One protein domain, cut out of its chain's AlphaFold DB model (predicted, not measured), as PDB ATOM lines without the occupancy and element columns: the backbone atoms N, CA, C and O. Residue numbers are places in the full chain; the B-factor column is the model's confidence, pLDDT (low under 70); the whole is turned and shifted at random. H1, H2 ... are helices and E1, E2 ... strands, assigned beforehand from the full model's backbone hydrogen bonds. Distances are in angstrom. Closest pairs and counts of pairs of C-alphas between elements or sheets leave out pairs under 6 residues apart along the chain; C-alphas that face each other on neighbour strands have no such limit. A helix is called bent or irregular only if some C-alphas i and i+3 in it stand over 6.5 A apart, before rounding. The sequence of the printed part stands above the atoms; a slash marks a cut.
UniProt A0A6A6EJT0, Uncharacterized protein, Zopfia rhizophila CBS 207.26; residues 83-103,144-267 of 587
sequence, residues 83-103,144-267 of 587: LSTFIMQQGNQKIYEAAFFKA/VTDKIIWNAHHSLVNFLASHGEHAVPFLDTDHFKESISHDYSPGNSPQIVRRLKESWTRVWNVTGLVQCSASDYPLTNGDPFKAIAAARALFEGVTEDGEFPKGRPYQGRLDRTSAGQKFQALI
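This is residues 83 to 103 and 144 to 267 of the 587 residues of an uncharacterized protein of Zopfia rhizophila CBS 207.26 (UniProt A0A6A6EJT0). A small ribbon of two antiparallel strands, E1 and E2, packs on a pair of long helices, H1 and H2, which run side by side in opposite ways; H1 is by E1, H2 by both strands. Shorter helices widen this core: H3 and H5 pack on H1, with H4 near H1 and H5, and H6 packs on H2, while a long stretch without named elements, residues 237 to 257, passes E2 and leads to H7. The printed part has 145 residues in the order H1 H2 E1 H3 H4 H5 E2 H6 H7, and its class is mostly helix. It is compact, with a radius of gyration of the C-alphas of 16.0 A and spans of 45 by 40 by 22 A.

E1 is residues 167 to 171 and E2 residues 209 to 213. H1, residues 83 to 103, is 30.2 A long and starts with C-alpha 83 at (19.701, -22.098, 18.925). H2, residues 144 to 162, is 27.2 A long and starts with C-alpha 144 at (-2.537, -32.709, 5.156). H3 is residues 173 to 181, H5 residues 200 to 203, and H6 residues 224 to 236, 17.7 A long. H4, residues 186 to 197, is 18.3 A long and irregular: C-alphas 187 and 190 are 8.4 A apart. H7, residues 258 to 265, ends with C-alpha 265 at (10.815, -20.749, 32.122).

E1 and E2 are antiparallel at 143 degrees, with N 168 and O 212 within hydrogen-bond range at 2.8 A and N 212 and O 168 at 3.0 A. The closest C-alphas of H2 and E2 are those of Val 157 and Ser 213, 6.1 A apart; of H1 and E1, those of Asn 92 and Phe 170, also 6.1 A. H1 and H2 touch at Ile 95 and Ile 149, their closest C-alphas at 5.1 A, at a shallow tilt of 15 degrees, opposite ways. H1, with residues 95 to 103 alone, touches H3 at a steep tilt of 49 degrees, the same way; the closest C-alphas, of Ala 103 and Lys 177, are 5.8 A apart. H1 and H5 only just touch, with 3 pairs of C-alphas within 8 A. H2 touches H6 at a steep tilt of 40 degrees, opposite ways, the closest C-alphas being those of Lys 147 and Ala 231, 7.5 A. H5 and H7 are close but not clearly touching, at 6.9 A between the C-alphas of Thr 201 and Gln 264. In H1, H2, H6 and H7 every O i to N i+4 pair is within hydrogen-bond range; H3 has 3 of 5, H4 6 of 8, and H5 is too short for one.

The C-alphas of Gly 187 and Asn 221 are farthest apart, at 49.6 A. Residues 104 to 143 are not printed, and C-alphas 103 and 144 are 12.7 A apart across the cut. The link from H6 to H7 is long, 21 residues, of which 248 to 249 pair antiparallel with residues 210 to 211 of E2. Residues 185 to 190, of which 186 to 190 belong to H4, and residues 236 to 241 stand free. The mean pLDDT of the printed part is 79.5, and it is under 70 at residues 206 to 207, 221 to 235, 237 to 242 and 253 to 267.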
ATOM      1  N   LEU A  83      20.630 -22.281  20.053       83.12
ATOM      2  CA  LEU A  83      19.701 -22.098  18.925       83.12
ATOM      3  C   LEU A  83      18.920 -23.392  18.605       83.12
ATOM      4  O   LEU A  83      17.735 -23.340  18.275       83.12
ATOM      5  N   SER A  84      19.558 -24.553  18.800       84.75
ATOM      6  CA  SER A  84      18.928 -25.877  18.776       84.75
ATOM      7  C   SER A  84      17.655 -25.987  19.627       84.75
ATOM      8  O   SER A  84      16.641 -26.483  19.146       84.75
ATOM      9  N   THR A  85      17.678 -25.520  20.878       85.50
ATOM     10  CA  THR A  85      16.546 -25.573  21.816       85.50
ATOM     11  C   THR A  85      15.375 -24.740  21.315       85.50
ATOM     12  O   THR A  85      14.243 -25.216  21.333       85.50
ATOM     13  N   PHE A  86      15.634 -23.523  20.831       86.75
ATOM     14  CA  PHE A  86      14.590 -22.669  20.267       86.75
ATOM     15  C   PHE A  86      13.953 -23.322  19.034       86.75
ATOM     16  O   PHE A  86      12.731 -23.440  18.944       86.75
ATOM     17  N   ILE A  87      14.784 -23.817  18.112       88.88
ATOM     18  CA  ILE A  87      14.327 -24.504  16.900       88.88
ATOM     19  C   ILE A  87      13.503 -25.748  17.254       88.88
ATOM     20  O   ILE A  87      12.429 -25.950  16.689       88.88
ATOM     21  N   MET A  88      13.954 -26.541  18.226       90.19
ATOM     22  CA  MET A  88      13.226 -27.704  18.733       90.19
ATOM     23  C   MET A  88      11.870 -27.310  19.333       90.19
ATOM     24  O   MET A  88      10.862 -27.945  19.027       90.19
ATOM     25  N   GLN A  89      11.811 -26.254  20.151       90.25
ATOM     26  CA  GLN A  89      10.561 -25.779  20.751       90.25
ATOM     27  C   GLN A  89       9.555 -25.318  19.694       90.25
ATOM     28  O   GLN A  89       8.398 -25.732  19.747       90.25
ATOM     29  N   GLN A  90       9.996 -24.515  18.723       91.19
ATOM     30  CA  GLN A  90       9.159 -24.056  17.609       91.19
ATOM     31  C   GLN A  90       8.681 -25.221  16.743       91.19
ATOM     32  O   GLN A  90       7.531 -25.278  16.312       91.19
ATOM     33  N   GLY A  91       9.570 -26.181  16.519       92.56
ATOM     34  CA  GLY A  91       9.261 -27.415  15.832       92.56
ATOM     35  C   GLY A  91       8.150 -28.217  16.499       92.56
ATOM     36  O   GLY A  91       7.136 -28.509  15.868       92.56
ATOM     37  N   ASN A  92       8.318 -28.509  17.791       93.12
ATOM     38  CA  ASN A  92       7.335 -29.230  18.599       93.12
ATOM     39  C   ASN A  92       6.016 -28.470  18.751       93.12
ATOM     40  O   ASN A  92       4.965 -29.102  18.763       93.12
ATOM     41  N   GLN A  93       6.041 -27.135  18.775       93.62
ATOM     42  CA  GLN A  93       4.818 -26.332  18.767       93.62
ATOM     43  C   GLN A  93       4.017 -26.533  17.473       93.62
ATOM     44  O   GLN A  93       2.815 -26.768  17.536       93.62
ATOM     45  N   LYS A  94       4.673 -26.545  16.305       94.25
ATOM     46  CA  LYS A  94       3.990 -26.820  15.028       94.25
ATOM     47  C   LYS A  94       3.417 -28.232  14.954       94.25
ATOM     48  O   LYS A  94       2.336 -28.428  14.405       94.25
ATOM     49  N   ILE A  95       4.143 -29.215  15.488       94.38
ATOM     50  CA  ILE A  95       3.685 -30.610  15.547       94.38
ATOM     51  C   ILE A  95       2.466 -30.724  16.461       94.38
ATOM     52  O   ILE A  95       1.473 -31.327  16.067       94.38
ATOM     53  N   TYR A  96       2.519 -30.094  17.635       94.12
ATOM     54  CA  TYR A  96       1.402 -30.008  18.570       94.12
ATOM     55  C   TYR A  96       0.164 -29.385  17.926       94.12
ATOM     56  O   TYR A  96      -0.904 -29.984  17.970       94.12
ATOM     57  N   GLU A  97       0.298 -28.224  17.284       93.44
ATOM     58  CA  GLU A  97      -0.824 -27.535  16.635       93.44
ATOM     59  C   GLU A  97      -1.451 -28.385  15.525       93.44
ATOM     60  O   GLU A  97      -2.673 -28.516  15.461       93.44
ATOM     61  N   ALA A  98      -0.625 -29.011  14.681       94.81
ATOM     62  CA  ALA A  98      -1.101 -29.886  13.613       94.81
ATOM     63  C   ALA A  98      -1.786 -31.149  14.162       94.81
ATOM     64  O   ALA A  98      -2.865 -31.510  13.693       94.81
ATOM     65  N   ALA A  99      -1.199 -31.792  15.176       93.06
ATOM     66  CA  ALA A  99      -1.773 -32.971  15.819       93.06
ATOM     67  C   ALA A  99      -3.073 -32.636  16.565       93.06
ATOM     68  O   ALA A  99      -4.024 -33.416  16.526       93.06
ATOM     69  N   PHE A 100      -3.142 -31.465  17.206       93.38
ATOM     70  CA  PHE A 100      -4.340 -30.986  17.892       93.38
ATOM     71  C   PHE A 100      -5.454 -30.731  16.889       93.38
ATOM     72  O   PHE A 100      -6.570 -31.203  17.078       93.38
ATOM     73  N   PHE A 101      -5.151 -30.020  15.804       93.56
ATOM     74  CA  PHE A 101      -6.114 -29.737  14.748       93.56
ATOM     75  C   PHE A 101      -6.646 -31.022  14.103       93.56
ATOM     76  O   PHE A 101      -7.855 -31.146  13.918       93.56
ATOM     77  N   LYS A 102      -5.763 -31.998  13.845       93.81
ATOM     78  CA  LYS A 102      -6.125 -33.346  13.381       93.81
ATOM     79  C   LYS A 102      -7.096 -34.024  14.350       93.81
ATOM     80  O   LYS A 102      -8.201 -34.372  13.953       93.81
ATOM     81  N   ALA A 103      -6.725 -34.152  15.625       91.81
ATOM     82  CA  ALA A 103      -7.560 -34.806  16.635       91.81
ATOM     83  C   ALA A 103      -8.916 -34.104  16.821       91.81
ATOM     84  O   ALA A 103      -9.952 -34.762  16.910       91.81
ATOM     85  N   VAL A 144      -3.187 -34.030   5.174       91.44
ATOM     86  CA  VAL A 144      -2.537 -32.709   5.156       91.44
ATOM     87  C   VAL A 144      -1.785 -32.449   6.457       91.44
ATOM     88  O   VAL A 144      -0.627 -32.025   6.421       91.44
ATOM     89  N   THR A 145      -2.424 -32.697   7.597       93.69
ATOM     90  CA  THR A 145      -1.814 -32.517   8.921       93.69
ATOM     91  C   THR A 145      -0.658 -33.480   9.127       93.69
ATOM     92  O   THR A 145       0.407 -33.055   9.581       93.69
ATOM     93  N   ASP A 146      -0.790 -34.719   8.662       92.31
ATOM     94  CA  ASP A 146       0.287 -35.692   8.726       92.31
ATOM     95  C   ASP A 146       1.513 -35.253   7.927       92.31
ATOM     96  O   ASP A 146       2.655 -35.305   8.391       92.31
ATOM     97  N   LYS A 147       1.285 -34.704   6.739       90.56
ATOM     98  CA  LYS A 147       2.355 -34.124   5.936       90.56
ATOM     99  C   LYS A 147       3.016 -32.920   6.612       90.56
ATOM    100  O   LYS A 147       4.226 -32.735   6.462       90.56
ATOM    101  N   ILE A 148       2.261 -32.088   7.335       92.06
ATOM    102  CA  ILE A 148       2.815 -30.964   8.109       92.06
ATOM    103  C   ILE A 148       3.724 -31.491   9.225       92.06
ATOM    104  O   ILE A 148       4.871 -31.046   9.319       92.06
ATOM    105  N   ILE A 149       3.249 -32.467  10.006       93.31
ATOM    106  CA  ILE A 149       4.006 -33.116  11.087       93.31
ATOM    107  C   ILE A 149       5.284 -33.751  10.529       93.31
ATOM    108  O   ILE A 149       6.380 -33.478  11.022       93.31
ATOM    109  N   TRP A 150       5.168 -34.513   9.438       92.62
ATOM    110  CA  TRP A 150       6.303 -35.153   8.776       92.62
ATOM    111  C   TRP A 150       7.373 -34.143   8.368       92.62
ATOM    112  O   TRP A 150       8.557 -34.309   8.664       92.62
ATOM    113  N   ASN A 151       6.962 -33.073   7.684       90.50
ATOM    114  CA  ASN A 151       7.882 -32.047   7.208       90.50
ATOM    115  C   ASN A 151       8.559 -31.310   8.369       90.50
ATOM    116  O   ASN A 151       9.738 -30.963   8.252       90.50
ATOM    117  N   ALA A 152       7.841 -31.087   9.474       92.38
ATOM    118  CA  ALA A 152       8.402 -30.510  10.687       92.38
ATOM    119  C   ALA A 152       9.469 -31.439  11.286       92.38
ATOM    120  O   ALA A 152      10.623 -31.016  11.392       92.38
ATOM    121  N   HIS A 153       9.137 -32.707  11.568       92.44
ATOM    122  CA  HIS A 153      10.093 -33.704  12.070       92.44
ATOM    123  C   HIS A 153      11.331 -33.804  11.179       92.44
ATOM    124  O   HIS A 153      12.453 -33.612  11.647       92.44
ATOM    125  N   HIS A 154      11.135 -34.026   9.878       91.25
ATOM    126  CA  HIS A 154      12.224 -34.174   8.922       91.25
ATOM    127  C   HIS A 154      13.147 -32.947   8.903       91.25
ATOM    128  O   HIS A 154      14.370 -33.093   8.871       91.25
ATOM    129  N   SER A 155      12.588 -31.732   8.903       90.56
ATOM    130  CA  SER A 155      13.391 -30.503   8.859       90.56
ATOM    131  C   SER A 155      14.199 -30.314  10.141       90.56
ATOM    132  O   SER A 155      15.378 -29.972  10.072       90.56
ATOM    133  N   LEU A 156      13.592 -30.585  11.297       92.62
ATOM    134  CA  LEU A 156      14.219 -30.428  12.611       92.62
ATOM    135  C   LEU A 156      15.322 -31.453  12.839       92.62
ATOM    136  O   LEU A 156      16.442 -31.077  13.170       92.62
ATOM    137  N   VAL A 157      15.025 -32.733  12.602       92.75
ATOM    138  CA  VAL A 157      15.990 -33.829  12.740       92.75
ATOM    139  C   VAL A 157      17.222 -33.565  11.886       92.75
ATOM    140  O   VAL A 157      18.342 -33.674  12.372       92.75
ATOM    141  N   ASN A 158      17.033 -33.186  10.622       89.06
ATOM    142  CA  ASN A 158      18.158 -32.984   9.714       89.06
ATOM    143  C   ASN A 158      18.940 -31.705  10.007       89.06
ATOM    144  O   ASN A 158      20.167 -31.698   9.884       89.06
ATOM    145  N   PHE A 159      18.256 -30.640  10.429       89.31
ATOM    146  CA  PHE A 159      18.922 -29.434  10.898       89.31
ATOM    147  C   PHE A 159      19.802 -29.743  12.116       89.31
ATOM    148  O   PHE A 159      20.994 -29.445  12.098       89.31
ATOM    149  N   LEU A 160      19.261 -30.403  13.138       88.06
ATOM    150  CA  LEU A 160      19.980 -30.693  14.383       88.06
ATOM    151  C   LEU A 160      21.080 -31.749  14.189       88.06
ATOM    152  O   LEU A 160      22.189 -31.578  14.694       88.06
ATOM    153  N   ALA A 161      20.854 -32.753  13.337       88.50
ATOM    154  CA  ALA A 161      21.885 -33.713  12.943       88.50
ATOM    155  C   ALA A 161      23.091 -33.047  12.270       88.50
ATOM    156  O   ALA A 161      24.230 -33.453  12.509       88.50
ATOM    157  N   SER A 162      22.878 -31.988  11.478       84.81
ATOM    158  CA  SER A 162      23.985 -31.223  10.885       84.81
ATOM    159  C   SER A 162      24.825 -30.450  11.914       84.81
ATOM    160  O   SER A 162      25.971 -30.115  11.622       84.81
ATOM    161  N   HIS A 163      24.296 -30.245  13.125       86.00
ATOM    162  CA  HIS A 163      24.979 -29.619  14.262       86.00
ATOM    163  C   HIS A 163      25.543 -30.646  15.264       86.00
ATOM    164  O   HIS A 163      25.982 -30.274  16.349       86.00
ATOM    165  N   GLY A 164      25.563 -31.936  14.906       87.88
ATOM    166  CA  GLY A 164      26.123 -33.006  15.736       87.88
ATOM    167  C   GLY A 164      25.143 -33.640  16.726       87.88
ATOM    168  O   GLY A 164      25.540 -34.526  17.480       87.88
ATOM    169  N   GLU A 165      23.865 -33.249  16.724       85.00
ATOM    170  CA  GLU A 165      22.844 -33.887  17.561       85.00
ATOM    171  C   GLU A 165      22.284 -35.137  16.871       85.00
ATOM    172  O   GLU A 165      21.608 -35.069  15.848       85.00
ATOM    173  N   HIS A 166      22.562 -36.319  17.421       87.12
ATOM    174  CA  HIS A 166      22.187 -37.582  16.773       87.12
ATOM    175  C   HIS A 166      20.706 -37.958  16.923       87.12
ATOM    176  O   HIS A 166      20.190 -38.734  16.116       87.12
ATOM    177  N   ALA A 167      20.030 -37.433  17.946       91.38
ATOM    178  CA  ALA A 167      18.630 -37.714  18.229       91.38
ATOM    179  C   ALA A 167      17.965 -36.512  18.901       91.38
ATOM    180  O   ALA A 167      18.547 -35.888  19.787       91.38
ATOM    181  N   VAL A 168      16.734 -36.224  18.495       91.06
ATOM    182  CA  VAL A 168      15.970 -35.049  18.913       91.06
ATOM    183  C   VAL A 168      14.651 -35.516  19.531       91.06
ATOM    184  O   VAL A 168      14.013 -36.409  18.966       91.06
ATOM    185  N   PRO A 169      14.239 -34.964  20.686       93.25
ATOM    186  CA  PRO A 169      12.942 -35.262  21.275       93.25
ATOM    187  C   PRO A 169      11.803 -34.552  20.533       93.25
ATOM    188  O   PRO A 169      11.817 -33.330  20.363       93.25
ATOM    189  N   PHE A 170      10.783 -35.320  20.175       92.81
ATOM    190  CA  PHE A 170       9.539 -34.859  19.572       92.81
ATOM    191  C   PHE A 170       8.334 -35.273  20.394       92.81
ATOM    192  O   PHE A 170       8.411 -36.220  21.172       92.81
ATOM    193  N   LEU A 171       7.223 -34.569  20.204       92.00
ATOM    194  CA  LEU A 171       5.930 -34.982  20.738       92.00
ATOM    195  C   LEU A 171       5.515 -36.335  20.139       92.00
ATOM    196  O   LEU A 171       5.523 -36.501  18.920       92.00
ATOM    197  N   ASP A 172       5.125 -37.279  20.993       92.50
ATOM    198  CA  ASP A 172       4.481 -38.523  20.577       92.50
ATOM    199  C   ASP A 172       3.047 -38.219  20.132       92.50
ATOM    200  O   ASP A 172       2.141 -38.029  20.948       92.50
ATOM    201  N   THR A 173       2.848 -38.119  18.819       90.81
ATOM    202  CA  THR A 173       1.556 -37.753  18.234       90.81
ATOM    203  C   THR A 173       0.479 -38.808  18.448       90.81
ATOM    204  O   THR A 173      -0.700 -38.465  18.404       90.81
ATOM    205  N   ASP A 174       0.846 -40.070  18.667       89.25
ATOM    206  CA  ASP A 174      -0.131 -41.140  18.856       89.25
ATOM    207  C   ASP A 174      -0.644 -41.138  20.290       89.25
ATOM    208  O   ASP A 174      -1.856 -41.084  20.508       89.25
ATOM    209  N   HIS A 175       0.265 -41.027  21.263       87.56
ATOM    210  CA  HIS A 175      -0.120 -40.840  22.661       87.56
ATOM    211  C   HIS A 175      -0.945 -39.555  22.866       87.56
ATOM    212  O   HIS A 175      -1.895 -39.506  23.651       87.56
ATOM    213  N   PHE A 176      -0.604 -38.505  22.120       85.12
ATOM    214  CA  PHE A 176      -1.308 -37.233  22.150       85.12
ATOM    215  C   PHE A 176      -2.777 -37.344  21.711       85.12
ATOM    216  O   PHE A 176      -3.660 -36.816  22.391       85.12
ATOM    217  N   LYS A 177      -3.066 -38.053  20.611       85.12
ATOM    218  CA  LYS A 177      -4.439 -38.214  20.093       85.12
ATOM    219  C   LYS A 177      -5.370 -38.854  21.118       85.12
ATOM    220  O   LYS A 177      -6.473 -38.351  21.330       85.12
ATOM    221  N   GLU A 178      -4.914 -39.926  21.766       85.12
ATOM    222  CA  GLU A 178      -5.711 -40.667  22.751       85.12
ATOM    223  C   GLU A 178      -6.190 -39.733  23.863       85.12
ATOM    224  O   GLU A 178      -7.381 -39.604  24.128       85.12
ATOM    225  N   SER A 179      -5.268 -38.977  24.442       83.38
ATOM    226  CA  SER A 179      -5.556 -38.138  25.601       83.38
ATOM    227  C   SER A 179      -6.483 -36.947  25.356       83.38
ATOM    228  O   SER A 179      -7.253 -36.570  26.238       83.38
ATOM    229  N   ILE A 180      -6.386 -36.321  24.182       81.94
ATOM    230  CA  ILE A 180      -7.080 -35.071  23.894       81.94
ATOM    231  C   ILE A 180      -8.513 -35.348  23.456       81.94
ATOM    232  O   ILE A 180      -9.411 -34.566  23.764       81.94
ATOM    233  N   SER A 181      -8.723 -36.479  22.785       79.38
ATOM    234  CA  SER A 181     -10.024 -36.870  22.259       79.38
ATOM    235  C   SER A 181     -11.072 -37.147  23.343       79.38
ATOM    236  O   SER A 181     -12.252 -36.899  23.116       79.38
ATOM    237  N   HIS A 182     -10.661 -37.598  24.532       81.06
ATOM    238  CA  HIS A 182     -11.591 -37.973  25.605       81.06
ATOM    239  C   HIS A 182     -12.409 -36.803  26.167       81.06
ATOM    240  O   HIS A 182     -13.530 -37.014  26.627       81.06
ATOM    241  N   ASP A 183     -11.878 -35.581  26.115       82.00
ATOM    242  CA  ASP A 183     -12.538 -34.398  26.678       82.00
ATOM    243  C   ASP A 183     -13.378 -33.635  25.646       82.00
ATOM    244  O   ASP A 183     -14.016 -32.623  25.975       82.00
ATOM    245  N   TYR A 184     -13.350 -34.071  24.385       84.88
ATOM    246  CA  TYR A 184     -14.081 -33.410  23.324       84.88
ATOM    247  C   TYR A 184     -15.565 -33.753  23.403       84.88
ATOM    248  O   TYR A 184     -15.997 -34.901  23.380       84.88
ATOM    249  N   SER A 185     -16.356 -32.700  23.554       83.44
ATOM    250  CA  SER A 185     -17.801 -32.737  23.421       83.44
ATOM    251  C   SER A 185     -18.270 -31.357  22.966       83.44
ATOM    252  O   SER A 185     -17.602 -30.356  23.268       83.44
ATOM    253  N   PRO A 186     -19.429 -31.254  22.295       81.31
ATOM    254  CA  PRO A 186     -20.006 -29.961  21.925       81.31
ATOM    255  C   PRO A 186     -20.152 -28.994  23.116       81.31
ATOM    256  O   PRO A 186     -20.031 -27.782  22.951       81.31
ATOM    257  N   GLY A 187     -20.337 -29.523  24.332       87.50
ATOM    258  CA  GLY A 187     -20.442 -28.743  25.569       87.50
ATOM    259  C   GLY A 187     -19.114 -28.252  26.160       87.50
ATOM    260  O   GLY A 187     -19.138 -27.452  27.092       87.50
ATOM    261  N   ASN A 188     -17.960 -28.695  25.642       88.31
ATOM    262  CA  ASN A 188     -16.642 -28.392  26.214       88.31
ATOM    263  C   ASN A 188     -15.746 -27.510  25.320       88.31
ATOM    264  O   ASN A 188     -14.537 -27.406  25.538       88.31
ATOM    265  N   SER A 189     -16.316 -26.836  24.316       85.06
ATOM    266  CA  SER A 189     -15.552 -26.006  23.372       85.06
ATOM    267  C   SER A 189     -14.636 -24.943  24.014       85.06
ATOM    268  O   SER A 189     -13.527 -24.761  23.500       85.06
ATOM    269  N   PRO A 190     -14.960 -24.291  25.158       88.12
ATOM    270  CA  PRO A 190     -14.054 -23.311  25.758       88.12
ATOM    271  C   PRO A 190     -12.733 -23.921  26.245       88.12
ATOM    272  O   PRO A 190     -11.684 -23.286  26.125       88.12
ATOM    273  N   GLN A 191     -12.750 -25.157  26.763       86.50
ATOM    274  CA  GLN A 191     -11.524 -25.836  27.196       86.50
ATOM    275  C   GLN A 191     -10.650 -26.226  26.002       86.50
ATOM    276  O   GLN A 191      -9.428 -26.101  26.071       86.50
ATOM    277  N   ILE A 192     -11.271 -26.629  24.890       86.31
ATOM    278  CA  ILE A 192     -10.584 -26.939  23.628       86.31
ATOM    279  C   ILE A 192      -9.857 -25.699  23.109       86.31
ATOM    280  O   ILE A 192      -8.655 -25.743  22.858       86.31
ATOM    281  N   VAL A 193     -10.570 -24.573  23.003       86.88
ATOM    282  CA  VAL A 193      -9.996 -23.304  22.535       86.88
ATOM    283  C   VAL A 193      -8.872 -22.842  23.458       86.88
ATOM    284  O   VAL A 193      -7.850 -22.345  22.988       86.88
ATOM    285  N   ARG A 194      -9.026 -23.029  24.773       88.94
ATOM    286  CA  ARG A 194      -7.970 -22.723  25.739       88.94
ATOM    287  C   ARG A 194      -6.722 -23.578  25.507       88.94
ATOM    288  O   ARG A 194      -5.639 -23.010  25.431       88.94
ATOM    289  N   ARG A 195      -6.859 -24.899  25.342       87.25
ATOM    290  CA  ARG A 195      -5.723 -25.796  25.052       87.25
ATOM    291  C   ARG A 195      -5.036 -25.434  23.735       87.25
ATOM    292  O   ARG A 195      -3.813 -25.413  23.686       87.25
ATOM    293  N   LEU A 196      -5.795 -25.077  22.700       85.19
ATOM    294  CA  LEU A 196      -5.233 -24.639  21.418       85.19
ATOM    295  C   LEU A 196      -4.379 -23.364  21.554       85.19
ATOM    296  O   LEU A 196      -3.387 -23.213  20.849       85.19
ATOM    297  N   LYS A 197      -4.751 -22.453  22.461       87.50
ATOM    298  CA  LYS A 197      -4.002 -21.214  22.737       87.50
ATOM    299  C   LYS A 197      -2.773 -21.427  23.622       87.50
ATOM    300  O   LYS A 197      -1.906 -20.559  23.679       87.50
ATOM    301  N   GLU A 198      -2.718 -22.526  24.362       88.50
ATOM    302  CA  GLU A 198      -1.608 -22.836  25.256       88.50
ATOM    303  C   GLU A 198      -0.484 -23.555  24.490       88.50
ATOM    304  O   GLU A 198      -0.723 -24.344  23.577       88.50
ATOM    305  N   SER A 199       0.773 -23.283  24.856       84.94
ATOM    306  CA  SER A 199       1.914 -23.975  24.253       84.94
ATOM    307  C   SER A 199       1.949 -25.447  24.658       84.94
ATOM    308  O   SER A 199       1.543 -25.807  25.768       84.94
ATOM    309  N   TRP A 200       2.524 -26.299  23.804       86.88
ATOM    310  CA  TRP A 200       2.609 -27.744  24.058       86.88
ATOM    311  C   TRP A 200       3.240 -28.073  25.420       86.88
ATOM    312  O   TRP A 200       2.804 -28.983  26.115       86.88
ATOM    313  N   THR A 201       4.215 -27.272  25.857       84.00
ATOM    314  CA  THR A 201       4.895 -27.411  27.155       84.00
ATOM    315  C   THR A 201       4.005 -27.140  28.372       84.00
ATOM    316  O   THR A 201       4.357 -27.551  29.476       84.00
ATOM    317  N   ARG A 202       2.909 -26.385  28.206       85.44
ATOM    318  CA  ARG A 202       1.950 -26.077  29.283       85.44
ATOM    319  C   ARG A 202       0.833 -27.106  29.347       85.44
ATOM    320  O   ARG A 202       0.405 -27.465  30.438       85.44
ATOM    321  N   VAL A 203       0.389 -27.566  28.181       77.00
ATOM    322  CA  VAL A 203      -0.707 -28.531  28.058       77.00
ATOM    323  C   VAL A 203      -0.233 -29.946  28.373       77.00
ATOM    324  O   VAL A 203      -0.996 -30.745  28.910       77.00
ATOM    325  N   TRP A 204       1.029 -30.257  28.067       74.19
ATOM    326  CA  TRP A 204       1.518 -31.626  28.066       74.19
ATOM    327  C   TRP A 204       2.599 -31.885  29.115       74.19
ATOM    328  O   TRP A 204       3.634 -31.213  29.166       74.19
ATOM    329  N   ASN A 205       2.391 -32.920  29.934       71.94
ATOM    330  CA  ASN A 205       3.445 -33.447  30.792       71.94
ATOM    331  C   ASN A 205       4.489 -34.176  29.935       71.94
ATOM    332  O   ASN A 205       4.170 -34.921  29.019       71.94
ATOM    333  N   VAL A 206       5.758 -33.993  30.286       65.19
ATOM    334  CA  VAL A 206       6.956 -34.454  29.558       65.19
ATOM    335  C   VAL A 206       6.990 -35.955  29.189       65.19
ATOM    336  O   VAL A 206       7.794 -36.369  28.361       65.19
ATOM    337  N   THR A 207       6.129 -36.791  29.765       68.06
ATOM    338  CA  THR A 207       6.142 -38.256  29.620       68.06
ATOM    339  C   THR A 207       5.752 -38.789  28.235       68.06
ATOM    340  O   THR A 207       5.830 -39.994  28.035       68.06
ATOM    341  N   GLY A 208       5.375 -37.933  27.282       83.69
ATOM    342  CA  GLY A 208       4.993 -38.319  25.915       83.69
ATOM    343  C   GLY A 208       5.944 -37.808  24.834       83.69
ATOM    344  O   GLY A 208       5.476 -37.288  23.827       83.69
ATOM    345  N   LEU A 209       7.260 -37.857  25.062       91.19
ATOM    346  CA  LEU A 209       8.247 -37.511  24.037       91.19
ATOM    347  C   LEU A 209       8.883 -38.771  23.439       91.19
ATOM    348  O   LEU A 209       9.232 -39.709  24.159       91.19
ATOM    349  N   VAL A 210       9.113 -38.756  22.130       93.81
ATOM    350  CA  VAL A 210       9.851 -39.780  21.384       93.81
ATOM    351  C   VAL A 210      11.124 -39.183  20.792       93.81
ATOM    352  O   VAL A 210      11.141 -38.057  20.309       93.81
ATOM    353  N   GLN A 211      12.231 -39.915  20.845       94.25
ATOM    354  CA  GLN A 211      13.453 -39.585  20.126       94.25
ATOM    355  C   GLN A 211      13.354 -40.047  18.687       94.25
ATOM    356  O   GLN A 211      13.197 -41.241  18.427       94.25
ATOM    357  N   CYS A 212      13.568 -39.103  17.779       94.25
ATOM    358  CA  CYS A 212      13.794 -39.383  16.373       94.25
ATOM    359  C   CYS A 212      15.206 -38.953  15.978       94.25
ATOM    360  O   CYS A 212      15.764 -37.984  16.493       94.25
ATOM    361  N   SER A 213      15.784 -39.681  15.040       94.50
ATOM    362  CA  SER A 213      17.144 -39.528  14.538       94.50
ATOM    363  C   SER A 213      17.133 -39.362  13.022       94.50
ATOM    364  O   SER A 213      16.141 -39.658  12.354       94.50
ATOM    365  N   ALA A 214      18.252 -38.926  12.438       91.50
ATOM    366  CA  ALA A 214      18.360 -38.783  10.981       91.50
ATOM    367  C   ALA A 214      18.174 -40.112  10.225       91.50
ATOM    368  O   ALA A 214      17.829 -40.100   9.046       91.50
ATOM    369  N   SER A 215      18.363 -41.260  10.888       90.12
ATOM    370  CA  SER A 215      18.026 -42.568  10.312       90.12
ATOM    371  C   SER A 215      16.524 -42.818  10.203       90.12
ATOM    372  O   SER A 215      16.118 -43.550   9.306       90.12
ATOM    373  N   ASP A 216      15.715 -42.195  11.060       90.44
ATOM    374  CA  ASP A 216      14.251 -42.281  10.996       90.44
ATOM    375  C   ASP A 216      13.688 -41.370   9.887       90.44
ATOM    376  O   ASP A 216      12.608 -41.613   9.358       90.44
ATOM    377  N   TYR A 217      14.463 -40.350   9.487       88.88
ATOM    378  CA  TYR A 217      14.134 -39.384   8.431       88.88
ATOM    379  C   TYR A 217      15.264 -39.277   7.392       88.88
ATOM    380  O   TYR A 217      15.902 -38.222   7.276       88.88
ATOM    381  N   PRO A 218      15.544 -40.347   6.625       82.25
ATOM    382  CA  PRO A 218      16.713 -40.405   5.758       82.25
ATOM    383  C   PRO A 218      16.687 -39.307   4.685       82.25
ATOM    384  O   PRO A 218      15.791 -39.242   3.840       82.25
ATOM    385  N   LEU A 219      17.729 -38.467   4.667       77.62
ATOM    386  CA  LEU A 219      17.920 -37.461   3.623       77.62
ATOM    387  C   LEU A 219      18.142 -38.134   2.270       77.62
ATOM    388  O   LEU A 219      19.180 -38.748   2.011       77.62
ATOM    389  N   THR A 220      17.226 -37.911   1.334       71.56
ATOM    390  CA  THR A 220      17.430 -38.262  -0.074       71.56
ATOM    391  C   THR A 220      18.351 -37.239  -0.754       71.56
ATOM    392  O   THR A 220      17.948 -36.466  -1.615       71.56
ATOM    393  N   ASN A 221      19.637 -37.234  -0.379       63.00
ATOM    394  CA  ASN A 221      20.718 -36.462  -1.010       63.00
ATOM    395  C   ASN A 221      20.370 -34.985  -1.315       63.00
ATOM    396  O   ASN A 221      20.246 -34.609  -2.485       63.00
ATOM    397  N   GLY A 222      20.262 -34.167  -0.259       61.50
ATOM    398  CA  GLY A 222      20.533 -32.715  -0.231       61.50
ATOM    399  C   GLY A 222      19.718 -31.781  -1.134       61.50
ATOM    400  O   GLY A 222      19.970 -30.580  -1.135       61.50
ATOM    401  N   ASP A 223      18.774 -32.292  -1.920       68.69
ATOM    402  CA  ASP A 223      17.906 -31.476  -2.763       68.69
ATOM    403  C   ASP A 223      16.564 -31.280  -2.036       68.69
ATOM    404  O   ASP A 223      15.830 -32.260  -1.869       68.69
ATOM    405  N   PRO A 224      16.206 -30.056  -1.606       58.62
ATOM    406  CA  PRO A 224      14.941 -29.806  -0.914       58.62
ATOM    407  C   PRO A 224      13.730 -30.230  -1.757       58.62
ATOM    408  O   PRO A 224      12.721 -30.675  -1.217       58.62
ATOM    409  N   PHE A 225      13.841 -30.210  -3.090       60.09
ATOM    410  CA  PHE A 225      12.781 -30.703  -3.968       60.09
ATOM    411  C   PHE A 225      12.689 -32.228  -3.990       60.09
ATOM    412  O   PHE A 225      11.607 -32.759  -4.228       60.09
ATOM    413  N   LYS A 226      13.788 -32.944  -3.722       66.88
ATOM    414  CA  LYS A 226      13.746 -34.395  -3.513       66.88
ATOM    415  C   LYS A 226      13.190 -34.749  -2.149       66.88
ATOM    416  O   LYS A 226      12.470 -35.729  -2.084       66.88
ATOM    417  N   ALA A 227      13.442 -33.949  -1.114       61.75
ATOM    418  CA  ALA A 227      12.775 -34.122   0.176       61.75
ATOM    419  C   ALA A 227      11.253 -33.950   0.026       61.75
ATOM    420  O   ALA A 227      10.497 -34.821   0.443       61.75
ATOM    421  N   ILE A 228      10.806 -32.907  -0.687       62.25
ATOM    422  CA  ILE A 228       9.383 -32.713  -1.014       62.25
ATOM    423  C   ILE A 228       8.851 -33.862  -1.878       62.25
ATOM    424  O   ILE A 228       7.748 -34.341  -1.634       62.25
ATOM    425  N   ALA A 229       9.604 -34.317  -2.884       66.00
ATOM    426  CA  ALA A 229       9.189 -35.422  -3.746       66.00
ATOM    427  C   ALA A 229       9.183 -36.777  -3.020       66.00
ATOM    428  O   ALA A 229       8.346 -37.606  -3.340       66.00
ATOM    429  N   ALA A 230      10.079 -37.002  -2.059       65.38
ATOM    430  CA  ALA A 230      10.148 -38.209  -1.242       65.38
ATOM    431  C   ALA A 230       9.027 -38.229  -0.203       65.38
ATOM    432  O   ALA A 230       8.351 -39.242  -0.086       65.38
ATOM    433  N   ALA A 231       8.759 -37.099   0.464       64.62
ATOM    434  CA  ALA A 231       7.566 -36.939   1.294       64.62
ATOM    435  C   ALA A 231       6.311 -37.182   0.449       64.62
ATOM    436  O   ALA A 231       5.470 -37.998   0.786       64.62
ATOM    437  N   ARG A 232       6.219 -36.554  -0.727       68.25
ATOM    438  CA  ARG A 232       5.113 -36.780  -1.658       68.25
ATOM    439  C   ARG A 232       5.016 -38.240  -2.106       68.25
ATOM    440  O   ARG A 232       3.910 -38.731  -2.183       68.25
ATOM    441  N   ALA A 233       6.120 -38.936  -2.360       68.62
ATOM    442  CA  ALA A 233       6.110 -40.350  -2.732       68.62
ATOM    443  C   ALA A 233       5.713 -41.276  -1.571       68.62
ATOM    444  O   ALA A 233       5.108 -42.305  -1.834       68.62
ATOM    445  N   LEU A 234       6.014 -40.908  -0.321       65.00
ATOM    446  CA  LEU A 234       5.491 -41.575   0.878       65.00
ATOM    447  C   LEU A 234       3.972 -41.387   1.008       65.00
ATOM    448  O   LEU A 234       3.278 -42.322   1.371       65.00
ATOM    449  N   PHE A 235       3.451 -40.205   0.666       63.19
ATOM    450  CA  PHE A 235       2.014 -39.911   0.768       63.19
ATOM    451  C   PHE A 235       1.194 -40.299  -0.481       63.19
ATOM    452  O   PHE A 235      -0.003 -40.524  -0.384       63.19
ATOM    453  N   GLU A 236       1.806 -40.363  -1.667       70.81
ATOM    454  CA  GLU A 236       1.162 -40.769  -2.931       70.81
ATOM    455  C   GLU A 236       1.410 -42.245  -3.274       70.81
ATOM    456  O   GLU A 236       0.773 -42.786  -4.179       70.81
ATOM    457  N   GLY A 237       2.368 -42.884  -2.602       49.09
ATOM    458  CA  GLY A 237       2.751 -44.269  -2.810       49.09
ATOM    459  C   GLY A 237       2.229 -45.153  -1.690       49.09
ATOM    460  O   GLY A 237       2.391 -44.841  -0.520       49.09
ATOM    461  N   VAL A 238       1.649 -46.283  -2.083       44.78
ATOM    462  CA  VAL A 238       1.275 -47.430  -1.249       44.78
ATOM    463  C   VAL A 238       2.519 -47.987  -0.535       44.78
ATOM    464  O   VAL A 238       3.068 -49.012  -0.928       44.78
ATOM    465  N   THR A 239       3.047 -47.304   0.475       43.09
ATOM    466  CA  THR A 239       3.680 -48.019   1.582       43.09
ATOM    467  C   THR A 239       2.523 -48.475   2.447       43.09
ATOM    468  O   THR A 239       1.793 -47.633   2.962       43.09
ATOM    469  N   GLU A 240       2.314 -49.789   2.514       46.28
ATOM    470  CA  GLU A 240       1.163 -50.418   3.181       46.28
ATOM    471  C   GLU A 240       1.009 -49.979   4.651       46.28
ATOM    472  O   GLU A 240      -0.098 -50.038   5.173       46.28
ATOM    473  N   ASP A 241       2.054 -49.389   5.247       55.75
ATOM    474  CA  ASP A 241       2.062 -48.872   6.614       55.75
ATOM    475  C   ASP A 241       2.577 -47.418   6.668       55.75
ATOM    476  O   ASP A 241       3.631 -47.166   7.238       55.75
ATOM    477  N   GLY A 242       1.893 -46.441   6.056       62.41
ATOM    478  CA  GLY A 242       2.255 -45.001   6.059       62.41
ATOM    479  C   GLY A 242       2.337 -44.312   7.440       62.41
ATOM    480  O   GLY A 242       2.124 -43.106   7.548       62.41
ATOM    481  N   GLU A 243       2.613 -45.065   8.499       76.12
ATOM    482  CA  GLU A 243       2.812 -44.618   9.864       76.12
ATOM    483  C   GLU A 243       4.076 -43.760   9.990       76.12
ATOM    484  O   GLU A 243       5.130 -44.017   9.396       76.12
ATOM    485  N   PHE A 244       3.986 -42.738  10.838       80.69
ATOM    486  CA  PHE A 244       5.159 -42.004  11.285       80.69
ATOM    487  C   PHE A 244       6.165 -42.949  11.939       80.69
ATOM    488  O   PHE A 244       5.765 -43.890  12.631       80.69
ATOM    489  N   PRO A 245       7.478 -42.671  11.827       86.75
ATOM    490  CA  PRO A 245       8.451 -43.239  12.724       86.75
ATOM    491  C   PRO A 245       7.961 -43.019  14.150       86.75
ATOM    492  O   PRO A 245       7.935 -41.888  14.631       86.75
ATOM    493  N   LYS A 246       7.606 -44.115  14.827       88.81
ATOM    494  CA  LYS A 246       7.173 -44.108  16.235       88.81
ATOM    495  C   LYS A 246       8.269 -43.590  17.173       88.81
ATOM    496  O   LYS A 246       8.041 -43.375  18.356       88.81
ATOM    497  N   GLY A 247       9.476 -43.394  16.636       89.44
ATOM    498  CA  GLY A 247      10.654 -43.007  17.381       89.44
ATOM    499  C   GLY A 247      10.983 -44.044  18.449       89.44
ATOM    500  O   GLY A 247      10.486 -45.172  18.462       89.44
ATOM    501  N   ARG A 248      11.872 -43.666  19.355       92.25
ATOM    502  CA  ARG A 248      12.144 -44.431  20.575       92.25
ATOM    503  C   ARG A 248      11.605 -43.630  21.747       92.25
ATOM    504  O   ARG A 248      11.843 -42.428  21.757       92.25
ATOM    505  N   PRO A 249      10.950 -44.232  22.749       91.06
ATOM    506  CA  PRO A 249      10.548 -43.493  23.941       91.06
ATOM    507  C   PRO A 249      11.728 -42.685  24.495       91.06
ATOM    508  O   PRO A 249      12.825 -43.227  24.665       91.06
ATOM    509  N   TYR A 250      11.532 -41.386  24.723       88.88
ATOM    510  CA  TYR A 250      12.592 -40.512  25.215       88.88
ATOM    511  C   TYR A 250      12.965 -40.930  26.642       88.88
ATOM    512  O   TYR A 250      12.250 -40.651  27.600       88.88
ATOM    513  N   GLN A 251      14.101 -41.615  26.791       83.88
ATOM    514  CA  GLN A 251      14.612 -42.062  28.094       83.88
ATOM    515  C   GLN A 251      15.351 -40.959  28.857       83.88
ATOM    516  O   GLN A 251      15.767 -41.163  29.999       83.88
ATOM    517  N   GLY A 252      15.543 -39.793  28.235       77.06
ATOM    518  CA  GLY A 252      16.177 -38.671  28.898       77.06
ATOM    519  C   GLY A 252      15.343 -38.259  30.102       77.06
ATOM    520  O   GLY A 252      14.185 -37.861  29.983       77.06
ATOM    521  N   ARG A 253      15.947 -38.322  31.288       59.38
ATOM    522  CA  ARG A 253      15.408 -37.624  32.445       59.38
ATOM    523  C   ARG A 253      15.518 -36.146  32.094       59.38
ATOM    524  O   ARG A 253      16.604 -35.574  32.123       59.38
ATOM    525  N   LEU A 254      14.410 -35.538  31.679       59.22
ATOM    526  CA  LEU A 254      14.257 -34.087  31.722       59.22
ATOM    527  C   LEU A 254      14.280 -33.747  33.207       59.22
ATOM    528  O   LEU A 254      13.245 -33.685  33.869       59.22
ATOM    529  N   ASP A 255      15.491 -33.705  33.765       46.94
ATOM    530  CA  ASP A 255      15.692 -33.470  35.175       46.94
ATOM    531  C   ASP A 255      14.978 -32.156  35.484       46.94
ATOM    532  O   ASP A 255      15.301 -31.097  34.945       46.94
ATOM    533  N   ARG A 256      13.990 -32.228  36.381       47.91
ATOM    534  CA  ARG A 256      13.312 -31.062  36.968       47.91
ATOM    535  C   ARG A 256      14.268 -30.165  37.770       47.91
ATOM    536  O   ARG A 256      13.822 -29.253  38.456       47.91
ATOM    537  N   THR A 257      15.575 -30.415  37.702       43.91
ATOM    538  CA  THR A 257      16.596 -29.447  38.081       43.91
ATOM    539  C   THR A 257      16.470 -28.209  37.188       43.91
ATOM    540  O   THR A 257      15.675 -28.163  36.247       43.91
ATOM    541  N   SER A 258      17.233 -27.164  37.495       44.62
ATOM    542  CA  SER A 258      17.131 -25.846  36.862       44.62
ATOM    543  C   SER A 258      17.113 -25.854  35.326       44.62
ATOM    544  O   SER A 258      16.664 -24.874  34.761       44.62
ATOM    545  N   ALA A 259      17.520 -26.925  34.632       42.25
ATOM    546  CA  ALA A 259      17.357 -27.095  33.187       42.25
ATOM    547  C   ALA A 259      15.916 -27.423  32.739       42.25
ATOM    548  O   ALA A 259      15.465 -26.848  31.757       42.25
ATOM    549  N   GLY A 260      15.169 -28.282  33.446       44.66
ATOM    550  CA  GLY A 260      13.748 -28.549  33.174       44.66
ATOM    551  C   GLY A 260      12.845 -27.385  33.595       44.66
ATOM    552  O   GLY A 260      11.914 -27.025  32.878       44.66
ATOM    553  N   GLN A 261      13.195 -26.719  34.702       49.09
ATOM    554  CA  GLN A 261      12.609 -25.425  35.058       49.09
ATOM    555  C   GLN A 261      13.001 -24.329  34.064       49.09
ATOM    556  O   GLN A 261      12.151 -23.517  33.748       49.09
ATOM    557  N   LYS A 262      14.225 -24.320  33.508       51.06
ATOM    558  CA  LYS A 262      14.588 -23.447  32.377       51.06
ATOM    559  C   LYS A 262      13.804 -23.816  31.127       51.06
ATOM    560  O   LYS A 262      13.340 -22.917  30.460       51.06
ATOM    561  N   PHE A 263      13.560 -25.090  30.837       49.41
ATOM    562  CA  PHE A 263      12.727 -25.500  29.702       49.41
ATOM    563  C   PHE A 263      11.284 -24.979  29.839       49.41
ATOM    564  O   PHE A 263      10.700 -24.554  28.849       49.41
ATOM    565  N   GLN A 264      10.743 -24.939  31.066       49.28
ATOM    566  CA  GLN A 264       9.449 -24.316  31.384       49.28
ATOM    567  C   GLN A 264       9.503 -22.782  31.557       49.28
ATOM    568  O   GLN A 264       8.511 -22.112  31.304       49.28
ATOM    569  N   ALA A 265      10.631 -22.197  31.961       42.62
ATOM    570  CA  ALA A 265      10.815 -20.749  32.122       42.62
ATOM    571  C   ALA A 265      11.230 -20.049  30.815       42.62
ATOM    572  O   ALA A 265      11.087 -18.839  30.696       42.62
ATOM    573  N   LEU A 266      11.706 -20.814  29.829       47.19
ATOM    574  CA  LEU A 266      11.943 -20.414  28.438       47.19
ATOM    575  C   LEU A 266      10.639 -20.283  27.639       47.19
ATOM    576  O   LEU A 266      10.657 -19.807  26.502       47.19
ATOM    577  N   ILE A 267       9.514 -20.703  28.229       45.59
ATOM    578  CA  ILE A 267       8.181 -20.428  27.708       45.59
ATOM    579  C   ILE A 267       7.983 -18.920  27.812       45.59
ATOM    580  O   ILE A 267       7.916 -18.385  28.919       45.59
TER     581      ILE A 267